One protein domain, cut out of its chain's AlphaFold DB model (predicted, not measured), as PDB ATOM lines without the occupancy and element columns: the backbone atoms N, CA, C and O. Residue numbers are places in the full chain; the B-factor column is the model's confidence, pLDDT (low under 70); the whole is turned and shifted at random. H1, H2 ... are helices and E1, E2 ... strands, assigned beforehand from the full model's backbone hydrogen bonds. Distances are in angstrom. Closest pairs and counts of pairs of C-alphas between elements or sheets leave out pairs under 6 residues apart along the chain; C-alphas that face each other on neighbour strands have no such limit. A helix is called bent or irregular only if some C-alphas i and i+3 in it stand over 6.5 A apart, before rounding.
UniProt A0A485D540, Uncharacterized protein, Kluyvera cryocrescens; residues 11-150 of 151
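What this domain is: This is residues 11 to 150 of the 151 residues of an uncharacterized protein of Kluyvera cryocrescens (UniProt A0A485D540). Three helices that run the same way, H2, H3 and H5, lie side by side in a row with H3 in the middle; H2, at one end of the row, packs with its residues 51 to 56 over one face of a very small parallel sheet, E1 and E2, and H5, at the other end, lies apart from both strands. H1 sits at the E1 edge of the sheet, while H4 and long unnamed loops gather at the end toward which the strands run. You have 140 printed residues, with named elements in the order H1 E1 H2 E2 H3 H4 H5, and the class is mostly helix, though under half of the residues, 63, are in named elements. The sheet's order is E1, E2, and residues 89 to 90 add a short parallel pairing to E2. The whole is compact, with a radius of gyration of the C-alphas of 15.6 A and spans of 42 by 41 by 25 A.

How they stand to each other: Start after residues 11 to 24 with H1, residues 25 to 33, and go on to E1, residues 37 to 40; their closest C-alphas are those of Leu 31 and Ile 37, 5.9 A apart. Next comes H2, residues 45 to 56, which is apart from H1, but only just, the closest C-alphas being 8.5 A apart. E2, residues 62 to 66, is the parallel neighbour of E1, at 26 degrees; look for N 63 and O 37 at 2.8 A, and N 39 and O 63 at 3.1 A, within hydrogen-bond range. E1, H2 and E2 form a strand-helix-strand unit, two parallel neighbour strands with a helix between, and its crossover is right-handed. H3, residues 76 to 85, touches H2, closest at the C-alphas of Ala 45 and Gln 79, 5.9 A, at a shallow tilt of 19 degrees, the same way. H4, residues 107 to 112, touches no helix. H5, residues 134 to 150, touches H3 with residues 136 to 143 alone, closest at the C-alphas of Phe 76 and Glu 136, 6.0 A, at a shallow tilt of 9 degrees, the same way. In H1, H2, H4 and H5 every O i to N i+4 pair is within hydrogen-bond range; in H3, 4 of 6 are.

Where its parts are: Find C-alpha 25 at (334.008, 448.995, 627.748), where H1 begins; it is 12.1 A long, and E1 after it 10.5 A. H2 runs 16.0 A, E2 12.4 A, H3 13.9 A and H4 9.0 A. H3 is neither bent nor irregular, but only just: C-alphas 77 and 80 are 6.3 A apart. From C-alpha 134 at (355.890, 479.740, 640.767), H5 runs 24.8 A to C-alpha 150 at (354.526, 477.497, 616.065).

The domain as a whole: The C-alphas farthest apart are those of Lys 111 and His 149, 44.3 A. The printed part has no cut. The links H3 to H4 and H4 to H5 are long, 21 residues each. The mean pLDDT of the printed part is 93.4, and residue 16 alone is under 70.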
ATOM      1  N   ALA A  11     336.000 459.807 628.497       96.94
ATOM      2  CA  ALA A  11     336.467 458.478 628.870       96.94
ATOM      3  C   ALA A  11     337.130 458.546 630.255       96.94
ATOM      4  O   ALA A  11     338.123 459.255 630.455       96.94
ATOM      5  N   TRP A  12     336.547 457.848 631.222       94.12
ATOM      6  CA  TRP A  12     337.009 457.808 632.600       94.12
ATOM      7  C   TRP A  12     336.321 456.678 633.362       94.12
ATOM      8  O   TRP A  12     335.091 456.557 633.375       94.12
ATOM      9  N   HIS A  13     337.122 455.930 634.116       89.12
ATOM     10  CA  HIS A  13     336.633 454.913 635.027       89.12
ATOM     11  C   HIS A  13     337.501 454.830 636.292       89.12
ATOM     12  O   HIS A  13     338.668 455.216 636.286       89.12
ATOM     13  N   ILE A  14     336.917 454.350 637.396       75.25
ATOM     14  CA  ILE A  14     337.567 454.295 638.721       75.25
ATOM     15  C   ILE A  14     338.149 452.897 639.021       75.25
ATOM     16  O   ILE A  14     339.116 452.790 639.776       75.25
ATOM     17  N   ASP A  15     337.611 451.825 638.426       71.69
ATOM     18  CA  ASP A  15     338.057 450.441 638.659       71.69
ATOM     19  C   ASP A  15     339.298 450.051 637.836       71.69
ATOM     20  O   ASP A  15     339.244 449.272 636.882       71.69
ATOM     21  N   TYR A  16     340.446 450.597 638.236       66.50
ATOM     22  CA  TYR A  16     341.750 450.261 637.652       66.50
ATOM     23  C   TYR A  16     342.249 448.851 637.995       66.50
ATOM     24  O   TYR A  16     343.232 448.387 637.419       66.50
ATOM     25  N   GLN A  17     341.652 448.191 638.994       72.56
ATOM     26  CA  GLN A  17     342.084 446.850 639.399       72.56
ATOM     27  C   GLN A  17     341.570 445.795 638.426       72.56
ATOM     28  O   GLN A  17     342.242 444.785 638.213       72.56
ATOM     29  N   HIS A  18     340.400 446.036 637.831       82.19
ATOM     30  CA  HIS A  18     339.823 445.142 636.841       82.19
ATOM     31  C   HIS A  18     340.153 445.536 635.396       82.19
ATOM     32  O   HIS A  18     340.321 444.652 634.555       82.19
ATOM     33  N   TYR A  19     340.298 446.833 635.113       84.62
ATOM     34  CA  TYR A  19     340.583 447.347 633.772       84.62
ATOM     35  C   TYR A  19     341.839 448.219 633.758       84.62
ATOM     36  O   TYR A  19     342.089 448.981 634.691       84.62
ATOM     37  N   GLY A  20     342.628 448.157 632.682       87.19
ATOM     38  CA  GLY A  20     343.691 449.129 632.461       87.19
ATOM     39  C   GLY A  20     343.150 450.536 632.183       87.19
ATOM     40  O   GLY A  20     341.946 450.786 632.087       87.19
ATOM     41  N   THR A  21     344.065 451.496 632.064       90.00
ATOM     42  CA  THR A  21     343.729 452.908 631.847       90.00
ATOM     43  C   THR A  21     342.999 453.096 630.510       90.00
ATOM     44  O   THR A  21     343.592 452.888 629.457       90.00
ATOM     45  N   LEU A  22     341.733 453.535 630.564       93.19
ATOM     46  CA  LEU A  22     340.820 453.702 629.416       93.19
ATOM     47  C   LEU A  22     340.452 452.397 628.681       93.19
ATOM     48  O   LEU A  22     340.080 452.424 627.507       93.19
ATOM     49  N   GLU A  23     340.543 451.254 629.361       92.81
ATOM     50  CA  GLU A  23     340.221 449.939 628.786       92.81
ATOM     51  C   GLU A  23     338.825 449.433 629.177       92.81
ATOM     52  O   GLU A  23     338.369 448.413 628.653       92.81
ATOM     53  N   HIS A  24     338.113 450.128 630.071       95.31
ATOM     54  CA  HIS A  24     336.744 449.755 630.415       95.31
ATOM     55  C   HIS A  24     335.846 449.856 629.160       95.31
ATOM     56  O   HIS A  24     335.988 450.805 628.383       95.31
ATOM     57  N   PRO A  25     334.866 448.955 628.940       95.25
ATOM     58  CA  PRO A  25     334.008 448.995 627.748       95.25
ATOM     59  C   PRO A  25     333.314 450.344 627.490       95.25
ATOM     60  O   PRO A  25     333.142 450.745 626.342       95.25
ATOM     61  N   ILE A  26     332.946 451.063 628.557       95.25
ATOM     62  CA  ILE A  26     332.384 452.426 628.473       95.25
ATOM     63  C   ILE A  26     333.427 453.438 627.981       95.25
ATOM     64  O   ILE A  26     333.089 454.272 627.145       95.25
ATOM     65  N   ASP A  27     334.679 453.342 628.433       96.19
ATOM     66  CA  ASP A  27     335.762 454.214 627.965       96.19
ATOM     67  C   ASP A  27     336.005 453.978 626.476       96.19
ATOM     68  O   ASP A  27     335.999 454.914 625.682       96.19
ATOM     69  N   ILE A  28     336.102 452.711 626.065       96.06
ATOM     70  CA  ILE A  28     336.267 452.329 624.658       96.06
ATOM     71  C   ILE A  28     335.117 452.882 623.806       96.06
ATOM     72  O   ILE A  28     335.353 453.429 622.725       96.06
ATOM     73  N   ALA A  29     333.873 452.772 624.284       97.50
ATOM     74  CA  ALA A  29     332.711 453.327 623.597       97.50
ATOM     75  C   ALA A  29     332.787 454.858 623.486       97.50
ATOM     76  O   ALA A  29     332.599 455.389 622.391       97.50
ATOM     77  N   ALA A  30     333.125 455.559 624.573       97.50
ATOM     78  CA  ALA A  30     333.308 457.009 624.584       97.50
ATOM     79  C   ALA A  30     334.388 457.451 623.581       97.50
ATOM     80  O   ALA A  30     334.151 458.345 622.767       97.50
ATOM     81  N   LEU A  31     335.533 456.762 623.556       97.44
ATOM     82  CA  LEU A  31     336.630 457.034 622.623       97.44
ATOM     83  C   LEU A  31     336.251 456.772 621.156       97.44
ATOM     84  O   LEU A  31     336.735 457.467 620.264       97.44
ATOM     85  N   ASN A  32     335.426 455.757 620.881       97.38
ATOM     86  CA  ASN A  32     335.021 455.393 619.517       97.38
ATOM     87  C   ASN A  32     333.936 456.315 618.952       97.38
ATOM     88  O   ASN A  32     333.967 456.643 617.761       97.38
ATOM     89  N   LEU A  33     332.988 456.723 619.794       96.69
ATOM     90  CA  LEU A  33     331.789 457.459 619.388       96.69
ATOM     91  C   LEU A  33     331.950 458.985 619.446       96.69
ATOM     92  O   LEU A  33     331.050 459.694 619.009       96.69
ATOM     93  N   SER A  34     333.072 459.493 619.960       97.69
ATOM     94  CA  SER A  34     333.331 460.934 620.046       97.69
ATOM     95  C   SER A  34     334.044 461.486 618.810       97.69
ATOM     96  O   SER A  34     335.049 460.923 618.374       97.69
ATOM     97  N   ASP A  35     333.595 462.635 618.304       97.00
ATOM     98  CA  ASP A  35     334.292 463.402 617.261       97.00
ATOM     99  C   ASP A  35     335.574 464.048 617.809       97.00
ATOM    100  O   ASP A  35     336.607 464.075 617.138       97.00
ATOM    101  N   ILE A  36     335.512 464.525 619.056       98.00
ATOM    102  CA  ILE A  36     336.652 465.015 619.838       98.00
ATOM    103  C   ILE A  36     336.831 464.085 621.027       98.00
ATOM    104  O   ILE A  36     335.914 463.906 621.826       98.00
ATOM    105  N   ILE A  37     338.015 463.512 621.184       98.44
ATOM    106  CA  ILE A  37     338.303 462.634 622.314       98.44
ATOM    107  C   ILE A  37     338.487 463.488 623.565       98.44
ATOM    108  O   ILE A  37     339.361 464.354 623.593       98.44
ATOM    109  N   SER A  38     337.701 463.219 624.607       98.38
ATOM    110  CA  SER A  38     337.950 463.734 625.954       98.38
ATOM    111  C   SER A  38     338.177 462.588 626.936       98.38
ATOM    112  O   SER A  38     337.584 461.518 626.801       98.38
ATOM    113  N   TYR A  39     339.080 462.780 627.894       98.06
ATOM    114  CA  TYR A  39     339.400 461.776 628.911       98.06
ATOM    115  C   TYR A  39     339.962 462.423 630.173       98.06
ATOM    116  O   TYR A  39     340.461 463.551 630.136       98.06
ATOM    117  N   HIS A  40     339.891 461.709 631.291       97.25
ATOM    118  CA  HIS A  40     340.512 462.130 632.547       97.25
ATOM    119  C   HIS A  40     341.735 461.250 632.803       97.25
ATOM    120  O   HIS A  40     341.694 460.041 632.556       97.25
ATOM    121  N   ASN A  41     342.830 461.830 633.291       95.06
ATOM    122  CA  ASN A  41     343.987 461.037 633.688       95.06
ATOM    123  C   ASN A  41     344.757 461.669 634.847       95.06
ATOM    124  O   ASN A  41     345.304 462.762 634.745       95.06
ATOM    125  N   TYR A  42     344.845 460.916 635.939       94.88
ATOM    126  CA  TYR A  42     345.570 461.289 637.153       94.88
ATOM    127  C   TYR A  42     346.790 460.388 637.401       94.88
ATOM    128  O   TYR A  42     347.350 460.387 638.495       94.88
ATOM    129  N   ASN A  43     347.180 459.586 636.406       93.31
ATOM    130  CA  ASN A  43     348.351 458.720 636.481       93.31
ATOM    131  C   ASN A  43     349.656 459.504 636.248       93.31
ATOM    132  O   ASN A  43     349.662 460.626 635.738       93.31
ATOM    133  N   ASN A  44     350.778 458.868 636.585       95.38
ATOM    134  CA  ASN A  44     352.115 459.396 636.337       95.38
ATOM    135  C   ASN A  44     352.448 459.543 634.838       95.38
ATOM    136  O   ASN A  44     351.734 459.051 633.956       95.38
ATOM    137  N   ALA A  45     353.569 460.206 634.550       96.69
ATOM    138  CA  ALA A  45     353.981 460.545 633.189       96.69
ATOM    139  C   ALA A  45     354.176 459.323 632.273       96.69
ATOM    140  O   ALA A  45     353.830 459.376 631.095       96.69
ATOM    141  N   ALA A  46     354.670 458.200 632.808       96.00
ATOM    142  CA  ALA A  46     354.883 456.983 632.025       96.00
ATOM    143  C   ALA A  46     353.562 456.388 631.512       96.00
ATOM    144  O   ALA A  46     353.447 456.038 630.337       96.00
ATOM    145  N   ARG A  47     352.535 456.316 632.370       95.31
ATOM    146  CA  ARG A  47     351.199 455.874 631.944       95.31
ATOM    147  C   ARG A  47     350.526 456.896 631.035       95.31
ATOM    148  O   ARG A  47     349.881 456.504 630.068       95.31
ATOM    149  N   GLN A  48     350.690 458.189 631.321       97.00
ATOM    150  CA  GLN A  48     350.178 459.255 630.462       97.00
ATOM    151  C   GLN A  48     350.733 459.147 629.037       97.00
ATOM    152  O   GLN A  48     349.969 459.266 628.082       97.00
ATOM    153  N   LEU A  49     352.036 458.897 628.886       98.00
ATOM    154  CA  LEU A  49     352.671 458.725 627.582       98.00
ATOM    155  C   LEU A  49     352.006 457.597 626.781       98.00
ATOM    156  O   LEU A  49     351.587 457.833 625.652       98.00
ATOM    157  N   GLY A  50     351.821 456.419 627.384       96.81
ATOM    158  CA  GLY A  50     351.157 455.296 626.712       96.81
ATOM    159  C   GLY A  50     349.709 455.604 626.302       96.81
ATOM    160  O   GLY A  50     349.272 455.221 625.216       96.81
ATOM    161  N   VAL A  51     348.972 456.357 627.129       97.12
ATOM    162  CA  VAL A  51     347.629 456.846 626.770       97.12
ATOM    163  C   VAL A  51     347.697 457.781 625.563       97.12
ATOM    164  O   VAL A  51     346.954 457.587 624.603       97.12
ATOM    165  N   LEU A  52     348.593 458.769 625.572       98.12
ATOM    166  CA  LEU A  52     348.735 459.729 624.474       98.12
ATOM    167  C   LEU A  52     349.142 459.053 623.158       98.12
ATOM    168  O   LEU A  52     348.568 459.368 622.116       98.12
ATOM    169  N   GLU A  53     350.064 458.090 623.200       97.88
ATOM    170  CA  GLU A  53     350.464 457.294 622.033       97.88
ATOM    171  C   GLU A  53     349.284 456.514 621.443       97.88
ATOM    172  O   GLU A  53     349.083 456.524 620.227       97.88
ATOM    173  N   SER A  54     348.468 455.888 622.294       96.94
ATOM    174  CA  SER A  54     347.262 455.166 621.877       96.94
ATOM    175  C   SER A  54     346.203 456.100 621.276       96.94
ATOM    176  O   SER A  54     345.624 455.814 620.225       96.94
ATOM    177  N   LEU A  55     345.956 457.255 621.904       97.75
ATOM    178  CA  LEU A  55     344.953 458.210 621.432       97.75
ATOM    179  C   LEU A  55     345.370 458.906 620.129       97.75
ATOM    180  O   LEU A  55     344.516 459.133 619.270       97.75
ATOM    181  N   ALA A  56     346.664 459.179 619.929       96.50
ATOM    182  CA  ALA A  56     347.178 459.806 618.708       96.50
ATOM    183  C   ALA A  56     346.898 458.974 617.440       96.50
ATOM    184  O   ALA A  56     346.643 459.535 616.372       96.50
ATOM    185  N   GLN A  57     346.857 457.642 617.559       96.12
ATOM    186  CA  GLN A  57     346.539 456.725 616.452       96.12
ATOM    187  C   GLN A  57     345.093 456.852 615.947       96.12
ATOM    188  O   GLN A  57     344.750 456.331 614.889       96.12
ATOM    189  N   ARG A  58     344.222 457.538 616.694       95.81
ATOM    190  CA  ARG A  58     342.800 457.689 616.356       95.81
ATOM    191  C   ARG A  58     342.548 458.860 615.407       95.81
ATOM    192  O   ARG A  58     341.428 458.998 614.923       95.81
ATOM    193  N   HIS A  59     343.565 459.687 615.140       96.06
ATOM    194  CA  HIS A  59     343.510 460.817 614.203       96.06
ATOM    195  C   HIS A  59     342.341 461.789 614.459       96.06
ATOM    196  O   HIS A  59     341.740 462.320 613.526       96.06
ATOM    197  N   ARG A  60     342.013 462.019 615.736       97.50
ATOM    198  CA  ARG A  60     340.989 462.971 616.196       97.50
ATOM    199  C   ARG A  60     341.603 463.944 617.204       97.50
ATOM    200  O   ARG A  60     342.563 463.560 617.871       97.50
ATOM    201  N   PRO A  61     341.069 465.170 617.355       98.06
ATOM    202  CA  PRO A  61     341.503 466.077 618.412       98.06
ATOM    203  C   PRO A  61     341.342 465.436 619.793       98.06
ATOM    204  O   PRO A  61     340.351 464.744 620.044       98.06
ATOM    205  N   VAL A  62     342.305 465.681 620.683       98.50
ATOM    206  CA  VAL A  62     342.369 465.065 622.013       98.50
ATOM    207  C   VAL A  62     342.423 466.140 623.096       98.50
ATOM    208  O   VAL A  62     343.229 467.071 623.025       98.50
ATOM    209  N   LEU A  63     341.586 465.982 624.123       98.44
ATOM    210  CA  LEU A  63     341.505 466.842 625.299       98.44
ATOM    211  C   LEU A  63     341.586 465.995 626.578       98.44
ATOM    212  O   LEU A  63     340.741 465.140 626.821       98.44
ATOM    213  N   CYS A  64     342.570 466.253 627.436       98.31
ATOM    214  CA  CYS A  64     342.557 465.755 628.807       98.31
ATOM    215  C   CYS A  64     341.759 466.738 629.674       98.31
ATOM    216  O   CYS A  64     342.225 467.844 629.950       98.31
ATOM    217  N   THR A  65     340.524 466.398 630.036       97.81
ATOM    218  CA  THR A  65     339.592 467.347 630.669       97.81
ATOM    219  C   THR A  65     339.715 467.414 632.185       97.81
ATOM    220  O   THR A  65     339.269 468.390 632.780       97.81
ATOM    221  N   GLU A  66     340.377 466.436 632.796       97.44
ATOM    222  CA  GLU A  66     340.803 466.492 634.190       97.44
ATOM    223  C   GLU A  66     342.140 465.770 634.362       97.44
ATOM    224  O   GLU A  66     342.335 464.662 633.853       97.44
ATOM    225  N   TRP A  67     343.056 466.401 635.090       96.75
ATOM    226  CA  TRP A  67     344.375 465.870 635.413       96.75
ATOM    227  C   TRP A  67     344.921 466.561 636.666       96.75
ATOM    228  O   TRP A  67     344.220 467.331 637.326       96.75
ATOM    229  N   LEU A  68     346.201 466.302 636.942       97.31
ATOM    230  CA  LEU A  68     346.969 466.720 638.109       97.31
ATOM    231  C   LEU A  68     346.540 465.985 639.369       97.31
ATOM    232  O   LEU A  68     345.416 466.102 639.824       97.31
ATOM    233  N   ALA A  69     347.463 465.260 639.967       95.38
ATOM    234  CA  ALA A  69     347.285 464.610 641.252       95.38
ATOM    235  C   ALA A  69     348.688 464.448 641.828       95.38
ATOM    236  O   ALA A  69     349.336 463.425 641.614       95.38
ATOM    237  N   ARG A  70     349.201 465.488 642.498       94.88
ATOM    238  CA  ARG A  70     350.633 465.547 642.853       94.88
ATOM    239  C   ARG A  70     351.086 464.372 643.724       94.88
ATOM    240  O   ARG A  70     352.183 463.871 643.540       94.88
ATOM    241  N   HIS A  71     350.216 463.881 644.606       93.94
ATOM    242  CA  HIS A  71     350.456 462.696 645.441       93.94
ATOM    243  C   HIS A  71     350.487 461.364 644.671       93.94
ATOM    244  O   HIS A  71     350.821 460.343 645.260       93.94
ATOM    245  N   MET A  72     350.104 461.367 643.393       92.38
ATOM    246  CA  MET A  72     350.097 460.214 642.482       92.38
ATOM    247  C   MET A  72     351.190 460.337 641.404       92.38
ATOM    248  O   MET A  72     351.062 459.756 640.326       92.38
ATOM    249  N   ASP A  73     352.221 461.152 641.656       93.88
ATOM    250  CA  ASP A  73     353.285 461.489 640.697       93.88
ATOM    251  C   ASP A  73     352.749 462.075 639.376       93.88
ATOM    252  O   ASP A  73     353.325 461.929 638.298       93.88
ATOM    253  N   CYS A  74     351.602 462.754 639.446       95.69
ATOM    254  CA  CYS A  74     351.006 463.473 638.331       95.69
ATOM    255  C   CYS A  74     351.197 464.978 638.563       95.69
ATOM    256  O   CYS A  74     350.385 465.612 639.240       95.69
ATOM    257  N   GLY A  75     352.301 465.531 638.045       96.94
ATOM    258  CA  GLY A  75     352.719 466.926 638.238       96.94
ATOM    259  C   GLY A  75     352.989 467.694 636.937       96.94
ATOM    260  O   GLY A  75     353.197 467.114 635.874       96.94
ATOM    261  N   PHE A  76     353.030 469.027 637.019       97.25
ATOM    262  CA  PHE A  76     353.186 469.925 635.862       97.25
ATOM    263  C   PHE A  76     354.439 469.651 635.021       97.25
ATOM    264  O   PHE A  76     354.359 469.647 633.793       97.25
ATOM    265  N   SER A  77     355.586 469.447 635.678       95.94
ATOM    266  CA  SER A  77     356.904 469.357 635.032       95.94
ATOM    267  C   SER A  77     357.019 468.211 634.036       95.94
ATOM    268  O   SER A  77     357.789 468.315 633.088       95.94
ATOM    269  N   GLU A  78     356.254 467.141 634.237       94.94
ATOM    270  CA  GLU A  78     356.291 465.954 633.381       94.94
ATOM    271  C   GLU A  78     355.058 465.863 632.475       94.94
ATOM    272  O   GLU A  78     355.168 465.440 631.328       94.94
ATOM    273  N   GLN A  79     353.890 466.310 632.947       98.00
ATOM    274  CA  GLN A  79     352.625 466.179 632.216       98.00
ATOM    275  C   GLN A  79     352.470 467.238 631.111       98.00
ATOM    276  O   GLN A  79     352.112 466.909 629.980       98.00
ATOM    277  N   LEU A  80     352.775 468.513 631.393       97.69
ATOM    278  CA  LEU A  80     352.581 469.584 630.406       97.69
ATOM    279  C   LEU A  80     353.448 469.431 629.144       97.69
ATOM    280  O   LEU A  80     352.922 469.651 628.047       97.69
ATOM    281  N   PRO A  81     354.737 469.038 629.235       97.25
ATOM    282  CA  PRO A  81     355.530 468.754 628.043       97.25
ATOM    283  C   PRO A  81     354.943 467.622 627.193       97.25
ATOM    284  O   PRO A  81     354.952 467.736 625.969       97.25
ATOM    285  N   LEU A  82     354.380 466.578 627.818       97.94
ATOM    286  CA  LEU A  82     353.711 465.488 627.102       97.94
ATOM    287  C   LEU A  82     352.479 465.991 626.343       97.94
ATOM    288  O   LEU A  82     352.371 465.765 625.140       97.94
ATOM    289  N   PHE A  83     351.587 466.742 626.998       97.81
ATOM    290  CA  PHE A  83     350.429 467.326 626.311       97.81
ATOM    291  C   PHE A  83     350.848 468.209 625.131       97.81
ATOM    292  O   PHE A  83     350.242 468.148 624.063       97.81
ATOM    293  N   CYS A  84     351.914 468.999 625.288       96.75
ATOM    294  CA  CYS A  84     352.436 469.834 624.211       96.75
ATOM    295  C   CYS A  84     353.020 469.008 623.051       96.75
ATOM    296  O   CYS A  84     352.747 469.323 621.894       96.75
ATOM    297  N   ALA A  85     353.784 467.951 623.344       96.19
ATOM    298  CA  ALA A  85     354.410 467.094 622.336       96.19
ATOM    299  C   ALA A  85     353.385 466.345 621.468       96.19
ATOM    300  O   ALA A  85     353.600 466.196 620.266       96.19
ATOM    301  N   PHE A  86     352.264 465.931 622.062       97.19
ATOM    302  CA  PHE A  86     351.174 465.216 621.388       97.19
ATOM    303  C   PHE A  86     350.052 466.137 620.877       97.19
ATOM    304  O   PHE A  86     348.974 465.654 620.539       97.19
ATOM    305  N   ASP A  87     350.270 467.457 620.869       96.19
ATOM    306  CA  ASP A  87     349.274 468.474 620.487       96.19
ATOM    307  C   ASP A  87     347.919 468.325 621.215       96.19
ATOM    308  O   ASP A  87     346.864 468.733 620.742       96.19
ATOM    309  N   THR A  88     347.948 467.763 622.422       97.81
ATOM    310  CA  THR A  88     346.767 467.506 623.247       97.81
ATOM    311  C   THR A  88     346.432 468.743 624.077       97.81
ATOM    312  O   THR A  88     347.319 469.400 624.634       97.81
ATOM    313  N   GLY A  89     345.147 469.097 624.145       97.25
ATOM    314  CA  GLY A  89     344.653 470.122 625.066       97.25
ATOM    315  C   GLY A  89     344.494 469.555 626.476       97.25
ATOM    316  O   GLY A  89     344.207 468.372 626.633       97.25
ATOM    317  N   CYS A  90     344.655 470.381 627.507       97.12
ATOM    318  CA  CYS A  90     344.458 469.961 628.894       97.12
ATOM    319  C   CYS A  90     343.683 471.016 629.695       97.12
ATOM    320  O   CYS A  90     343.987 472.208 629.606       97.12
ATOM    321  N   TYR A  91     342.710 470.582 630.496       96.31
ATOM    322  CA  TYR A  91     341.920 471.433 631.386       96.31
ATOM    323  C   TYR A  91     342.273 471.135 632.834       96.31
ATOM    324  O   TYR A  91     342.314 469.984 633.255       96.31
ATOM    325  N   GLN A  92     342.541 472.187 633.598       95.31
ATOM    326  CA  GLN A  92     342.869 472.043 635.006       95.31
ATOM    327  C   GLN A  92     341.610 471.696 635.812       95.31
ATOM    328  O   GLN A  92     340.626 472.437 635.774       95.31
ATOM    329  N   TRP A  93     341.663 470.595 636.565       95.25
ATOM    330  CA  TRP A  93     340.703 470.320 637.632       95.25
ATOM    331  C   TRP A  93     341.160 471.051 638.894       95.25
ATOM    332  O   TRP A  93     342.343 471.024 639.227       95.25
ATOM    333  N   GLY A  94     340.250 471.751 639.573       95.06
ATOM    334  CA  GLY A  94     340.633 472.699 640.623       95.06
ATOM    335  C   GLY A  94     341.283 473.977 640.074       95.06
ATOM    336  O   GLY A  94     341.649 474.071 638.905       95.06
ATOM    337  N   LEU A  95     341.383 475.014 640.903       96.19
ATOM    338  CA  LEU A  95     342.042 476.264 640.495       96.19
ATOM    339  C   LEU A  95     342.520 477.052 641.708       96.19
ATOM    340  O   LEU A  95     343.716 477.289 641.851       96.19
ATOM    341  N   VAL A  96     341.586 477.431 642.581       97.06
ATOM    342  CA  VAL A  96     341.829 478.292 643.743       97.06
ATOM    343  C   VAL A  96     341.562 477.517 645.024       97.06
ATOM    344  O   VAL A  96     340.459 476.993 645.217       97.06
ATOM    345  N   GLN A  97     342.552 477.516 645.915       96.56
ATOM    346  CA  GLN A  97     342.482 476.886 647.226       96.56
ATOM    347  C   GLN A  97     341.200 477.277 647.970       96.56
ATOM    348  O   GLN A  97     340.849 478.450 648.091       96.56
ATOM    349  N   GLY A  98     340.504 476.274 648.503       90.00
ATOM    350  CA  GLY A  98     339.348 476.464 649.382       90.00
ATOM    351  C   GLY A  98     338.014 476.705 648.670       90.00
ATOM    352  O   GLY A  98     336.981 476.570 649.319       90.00
ATOM    353  N   LYS A  99     337.993 476.964 647.353       87.88
ATOM    354  CA  LYS A  99     336.733 477.153 646.606       87.88
ATOM    355  C   LYS A  99     335.949 475.846 646.452       87.88
ATOM    356  O   LYS A  99     334.757 475.800 646.728       87.88
ATOM    357  N   THR A 100     336.637 474.789 646.033       91.50
ATOM    358  CA  THR A 100     336.094 473.425 645.871       91.50
ATOM    359  C   THR A 100     336.836 472.405 646.733       91.50
ATOM    360  O   THR A 100     336.553 471.216 646.664       91.50
ATOM    361  N   GLN A 101     337.780 472.876 647.560       93.38
ATOM    362  CA  GLN A 101     338.638 472.060 648.431       93.38
ATOM    363  C   GLN A 101     339.471 471.000 647.685       93.38
ATOM    364  O   GLN A 101     339.936 470.034 648.281       93.38
ATOM    365  N   THR A 102     339.725 471.215 646.395       94.69
ATOM    366  CA  THR A 102     340.480 470.301 645.526       94.69
ATOM    367  C   THR A 102     341.999 470.373 645.737       94.69
ATOM    368  O   THR A 102     342.735 469.535 645.231       94.69
ATOM    369  N   TRP A 103     342.498 471.306 646.554       94.50
ATOM    370  CA  TRP A 103     343.860 471.272 647.103       94.50
ATOM    371  C   TRP A 103     344.095 470.139 648.119       94.50
ATOM    372  O   TRP A 103     345.250 469.797 648.369       94.50
ATOM    373  N   ILE A 104     343.034 469.560 648.697       94.38
ATOM    374  CA  ILE A 104     343.110 468.446 649.653       94.38
ATOM    375  C   ILE A 104     343.057 467.119 648.873       94.38
ATOM    376  O   ILE A 104     342.185 466.970 648.015       94.38
ATOM    377  N   PRO A 105     343.947 466.145 649.150       93.25
ATOM    378  CA  PRO A 105     343.930 464.857 648.463       93.25
ATOM    379  C   PRO A 105     342.669 464.047 648.768       93.25
ATOM    380  O   PRO A 105     342.097 464.142 649.858       93.25
ATOM    381  N   TRP A 106     342.268 463.189 647.824       91.69
ATOM    382  CA  TRP A 106     341.188 462.225 648.046       91.69
ATOM    383  C   TRP A 106     341.458 461.355 649.273       91.69
ATOM    384  O   TRP A 106     342.601 461.028 649.589       91.69
ATOM    385  N   THR A 107     340.396 460.910 649.945       89.12
ATOM    386  CA  THR A 107     340.508 460.124 651.182       89.12
ATOM    387  C   THR A 107     341.298 458.824 651.014       89.12
ATOM    388  O   THR A 107     341.952 458.408 651.964       89.12
ATOM    389  N   SER A 108     341.249 458.184 649.841       85.69
ATOM    390  CA  SER A 108     342.080 457.013 649.520       85.69
ATOM    391  C   SER A 108     343.566 457.377 649.526       85.69
ATOM    392  O   SER A 108     344.325 456.858 650.333       85.69
ATOM    393  N   VAL A 109     343.950 458.372 648.728       84.75
ATOM    394  CA  VAL A 109     345.329 458.876 648.625       84.75
ATOM    395  C   VAL A 109     345.859 459.380 649.973       84.75
ATOM    396  O   VAL A 109     347.000 459.121 650.341       84.75
ATOM    397  N   ASN A 110     345.019 460.072 650.745       82.38
ATOM    398  CA  ASN A 110     345.380 460.625 652.051       82.38
ATOM    399  C   ASN A 110     345.733 459.539 653.088       82.38
ATOM    400  O   ASN A 110     346.510 459.805 653.999       82.38
ATOM    401  N   LYS A 111     345.164 458.330 652.972       82.12
ATOM    402  CA  LYS A 111     345.468 457.206 653.875       82.12
ATOM    403  C   LYS A 111     346.796 456.529 653.544       82.12
ATOM    404  O   LYS A 111     347.474 456.083 654.465       82.12
ATOM    405  N   ASP A 112     347.144 456.473 652.262       82.06
ATOM    406  CA  ASP A 112     348.253 455.650 651.771       82.06
ATOM    407  C   ASP A 112     349.548 456.453 651.555       82.06
ATOM    408  O   ASP A 112     350.644 455.893 651.574       82.06
ATOM    409  N   HIS A 113     349.454 457.775 651.376       84.75
ATOM    410  CA  HIS A 113     350.620 458.629 651.158       84.75
ATOM    411  C   HIS A 113     351.331 458.976 652.487       84.75
ATOM    412  O   HIS A 113     350.671 459.396 653.436       84.75
ATOM    413  N   PRO A 114     352.678 458.909 652.577       81.38
ATOM    414  CA  PRO A 114     353.415 459.081 653.839       81.38
ATOM    415  C   PRO A 114     353.356 460.502 654.430       81.38
ATOM    416  O   PRO A 114     353.489 460.681 655.639       81.38
ATOM    417  N   ALA A 115     353.159 461.526 653.594       82.62
ATOM    418  CA  ALA A 115     353.085 462.930 654.021       82.62
ATOM    419  C   ALA A 115     352.007 463.722 653.251       82.62
ATOM    420  O   ALA A 115     352.325 464.630 652.483       82.62
ATOM    421  N   PRO A 116     350.711 463.409 653.409       78.62
ATOM    422  CA  PRO A 116     349.657 463.914 652.526       78.62
ATOM    423  C   PRO A 116     349.405 465.422 652.669       78.62
ATOM    424  O   PRO A 116     348.888 466.053 651.754       78.62
ATOM    425  N   ARG A 117     349.821 466.032 653.786       82.75
ATOM    426  CA  ARG A 117     349.708 467.481 654.027       82.75
ATOM    427  C   ARG A 117     350.856 468.305 653.435       82.75
ATOM    428  O   ARG A 117     350.825 469.525 653.540       82.75
ATOM    429  N   SER A 118     351.878 467.657 652.872       83.25
ATOM    430  CA  SER A 118     353.077 468.339 652.363       83.25
ATOM    431  C   SER A 118     352.893 468.966 650.976       83.25
ATOM    432  O   SER A 118     353.682 469.824 650.594       83.25
ATOM    433  N   LEU A 119     351.849 468.570 650.238       91.31
ATOM    434  CA  LEU A 119     351.602 468.971 648.854       91.31
ATOM    435  C   LEU A 119     350.146 469.391 648.659       91.31
ATOM    436  O   LEU A 119     349.245 468.860 649.312       91.31
ATOM    437  N   TRP A 120     349.911 470.314 647.726       95.12
ATOM    438  CA  TRP A 120     348.566 470.559 647.209       95.12
ATOM    439  C   TRP A 120     348.218 469.538 646.143       95.12
ATOM    440  O   TRP A 120     349.053 469.177 645.316       95.12
ATOM    441  N   PHE A 121     346.965 469.104 646.143       95.44
ATOM    442  CA  PHE A 121     346.524 468.052 645.247       95.44
ATOM    443  C   PHE A 121     346.250 468.572 643.828       95.44
ATOM    444  O   PHE A 121     347.107 468.398 642.962       95.44
ATOM    445  N   HIS A 122     345.127 469.265 643.608       96.69
ATOM    446  CA  HIS A 122     344.734 469.775 642.288       96.69
ATOM    447  C   HIS A 122     344.873 471.298 642.119       96.69
ATOM    448  O   HIS A 122     345.133 471.786 641.023       96.69
ATOM    449  N   ASP A 123     344.666 472.076 643.185       97.19
ATOM    450  CA  ASP A 123     344.650 473.538 643.054       97.19
ATOM    451  C   ASP A 123     346.052 474.096 642.759       97.19
ATOM    452  O   ASP A 123     347.082 473.471 643.054       97.19
ATOM    453  N   VAL A 124     346.075 475.290 642.161       97.19
ATOM    454  CA  VAL A 124     347.301 475.946 641.675       97.19
ATOM    455  C   VAL A 124     347.437 477.396 642.144       97.19
ATOM    456  O   VAL A 124     348.536 477.942 642.080       97.19
ATOM    457  N   LEU A 125     346.363 478.008 642.660       97.69
ATOM    458  CA  LEU A 125     346.347 479.378 643.182       97.69
ATOM    459  C   LEU A 125     345.902 479.437 644.649       97.69
ATOM    460  O   LEU A 125     344.980 478.730 645.060       97.69
ATOM    461  N   THR A 126     346.507 480.335 645.425       97.12
ATOM    462  CA  THR A 126     346.015 480.741 646.750       97.12
ATOM    463  C   THR A 126     344.714 481.544 646.628       97.12
ATOM    464  O   THR A 126     344.390 482.014 645.531       97.12
ATOM    465  N   PRO A 127     343.965 481.755 647.729       96.75
ATOM    466  CA  PRO A 127     342.756 482.583 647.713       96.75
ATOM    467  C   PRO A 127     342.997 484.015 647.207       96.75
ATOM    468  O   PRO A 127     342.107 484.627 646.624       96.75
ATOM    469  N   GLU A 128     344.216 484.530 647.369       96.81
ATOM    470  CA  GLU A 128     344.658 485.846 646.892       96.81
ATOM    471  C   GLU A 128     345.104 485.832 645.418       96.81
ATOM    472  O   GLU A 128     345.580 486.846 644.907       96.81
ATOM    473  N   GLY A 129     344.992 484.692 644.733       96.12
ATOM    474  CA  GLY A 129     345.365 484.528 643.329       96.12
ATOM    475  C   GLY A 129     346.864 484.356 643.086       96.12
ATOM    476  O   GLY A 129     347.302 484.453 641.940       96.12
ATOM    477  N   LYS A 130     347.669 484.109 644.128       97.94
ATOM    478  CA  LYS A 130     349.104 483.840 643.959       97.94
ATOM    479  C   LYS A 130     349.337 482.385 643.551       97.94
ATOM    480  O   LYS A 130     348.619 481.520 644.045       97.94
ATOM    481  N   PRO A 131     350.341 482.084 642.715       97.62
ATOM    482  CA  PRO A 131     350.735 480.707 642.442       97.62
ATOM    483  C   PRO A 131     351.099 479.952 643.721       97.62
ATOM    484  O   PRO A 131     351.814 480.474 644.574       97.62
ATOM    485  N   TRP A 132     350.651 478.704 643.829       95.62
ATOM    486  CA  TRP A 132     351.169 477.772 644.832       95.62
ATOM    487  C   TRP A 132     352.635 477.425 644.557       95.62
ATOM    488  O   TRP A 132     353.462 477.427 645.467       95.62
ATOM    489  N   CYS A 133     352.955 477.174 643.285       96.62
ATOM    490  CA  CYS A 133     354.304 476.926 642.806       96.62
ATOM    491  C   CYS A 133     354.594 477.838 641.613       96.62
ATOM    492  O   CYS A 133     353.998 477.705 640.542       96.62
ATOM    493  N   GLU A 134     355.522 478.772 641.801       97.69
ATOM    494  CA  GLU A 134     355.890 479.740 640.767       97.69
ATOM    495  C   GLU A 134     356.481 479.035 639.539       97.69
ATOM    496  O   GLU A 134     356.150 479.368 638.405       97.69
ATOM    497  N   GLN A 135     357.298 478.000 639.751       97.69
ATOM    498  CA  GLN A 135     357.939 477.233 638.683       97.69
ATOM    499  C   GLN A 135     356.914 476.549 637.765       97.69
ATOM    500  O   GLN A 135     357.101 476.541 636.548       97.69
ATOM    501  N   GLU A 136     355.815 476.026 638.319       97.00
ATOM    502  CA  GLU A 136     354.728 475.438 637.522       97.00
ATOM    503  C   GLU A 136     354.070 476.492 636.621       97.00
ATOM    504  O   GLU A 136     353.835 476.243 635.438       97.00
ATOM    505  N   MET A 137     353.826 477.700 637.140       97.25
ATOM    506  CA  MET A 137     353.210 478.779 636.356       97.25
ATOM    507  C   MET A 137     354.161 479.365 635.309       97.25
ATOM    508  O   MET A 137     353.728 479.704 634.203       97.25
ATOM    509  N   GLN A 138     355.463 479.424 635.598       97.62
ATOM    510  CA  GLN A 138     356.469 479.776 634.593       97.62
ATOM    511  C   GLN A 138     356.506 478.748 633.453       97.62
ATOM    512  O   GLN A 138     356.591 479.140 632.288       97.62
ATOM    513  N   LEU A 139     356.361 477.451 633.756       97.50
ATOM    514  CA  LEU A 139     356.262 476.404 632.735       97.50
ATOM    515  C   LEU A 139     355.016 476.576 631.855       97.50
ATOM    516  O   LEU A 139     355.134 476.544 630.628       97.50
ATOM    517  N   VAL A 140     353.843 476.823 632.453       96.31
ATOM    518  CA  VAL A 140     352.602 477.115 631.706       96.31
ATOM    519  C   VAL A 140     352.815 478.280 630.744       96.31
ATOM    520  O   VAL A 140     352.497 478.179 629.555       96.31
ATOM    521  N   LYS A 141     353.393 479.381 631.238       95.62
ATOM    522  CA  LYS A 141     353.667 480.575 630.433       95.62
ATOM    523  C   LYS A 141     354.625 480.274 629.277       95.62
ATOM    524  O   LYS A 141     354.357 480.685 628.148       95.62
ATOM    525  N   GLY A 142     355.701 479.532 629.541       96.31
ATOM    526  CA  GLY A 142     356.685 479.138 628.531       96.31
ATOM    527  C   GLY A 142     356.085 478.282 627.414       96.31
ATOM    528  O   GLY A 142     356.270 478.587 626.235       96.31
ATOM    529  N   LEU A 143     355.306 477.256 627.768       94.94
ATOM    530  CA  LEU A 143     354.666 476.367 626.792       94.94
ATOM    531  C   LEU A 143     353.562 477.068 625.993       94.94
ATOM    532  O   LEU A 143     353.429 476.840 624.791       94.94
ATOM    533  N   THR A 144     352.811 477.969 626.629       91.44
ATOM    534  CA  THR A 144     351.794 478.783 625.944       91.44
ATOM    535  C   THR A 144     352.441 479.693 624.902       91.44
ATOM    536  O   THR A 144     352.011 479.730 623.751       91.44
ATOM    537  N   HIS A 145     353.530 480.372 625.273       90.31
ATOM    538  CA  HIS A 145     354.292 481.205 624.346       90.31
ATOM    539  C   HIS A 145     354.841 480.390 623.168       90.31
ATOM    540  O   HIS A 145     354.700 480.806 622.020       90.31
ATOM    541  N   TYR A 146     355.423 479.218 623.436       86.00
ATOM    542  CA  TYR A 146     355.923 478.316 622.397       86.00
ATOM    543  C   TYR A 146     354.834 477.926 621.384       86.00
ATOM    544  O   TYR A 146     355.070 478.023 620.179       86.00
ATOM    545  N   ARG A 147     353.629 477.550 621.842       81.94
ATOM    546  CA  ARG A 147     352.528 477.156 620.941       81.94
ATOM    547  C   ARG A 147     352.067 478.300 620.039       81.94
ATOM    548  O   ARG A 147     351.876 478.069 618.851       81.94
ATOM    549  N   HIS A 148     351.966 479.525 620.558       81.31
ATOM    550  CA  HIS A 148     351.573 480.692 619.753       81.31
ATOM    551  C   HIS A 148     352.560 481.046 618.630       81.31
ATOM    552  O   HIS A 148     352.160 481.677 617.662       81.31
ATOM    553  N   HIS A 149     353.835 480.664 618.751       80.75
ATOM    554  CA  HIS A 149     354.862 480.961 617.742       80.75
ATOM    555  C   HIS A 149     355.077 479.822 616.737       80.75
ATOM    556  O   HIS A 149     355.863 479.974 615.805       80.75
ATOM    557  N   ARG A 150     354.423 478.672 616.939       73.25
ATOM    558  CA  ARG A 150     354.526 477.497 616.065       73.25
ATOM    559  C   ARG A 150     353.372 477.401 615.051       73.25
ATOM    560  O   ARG A 150     353.518 476.667 614.077       73.25
TER     561      ARG A 150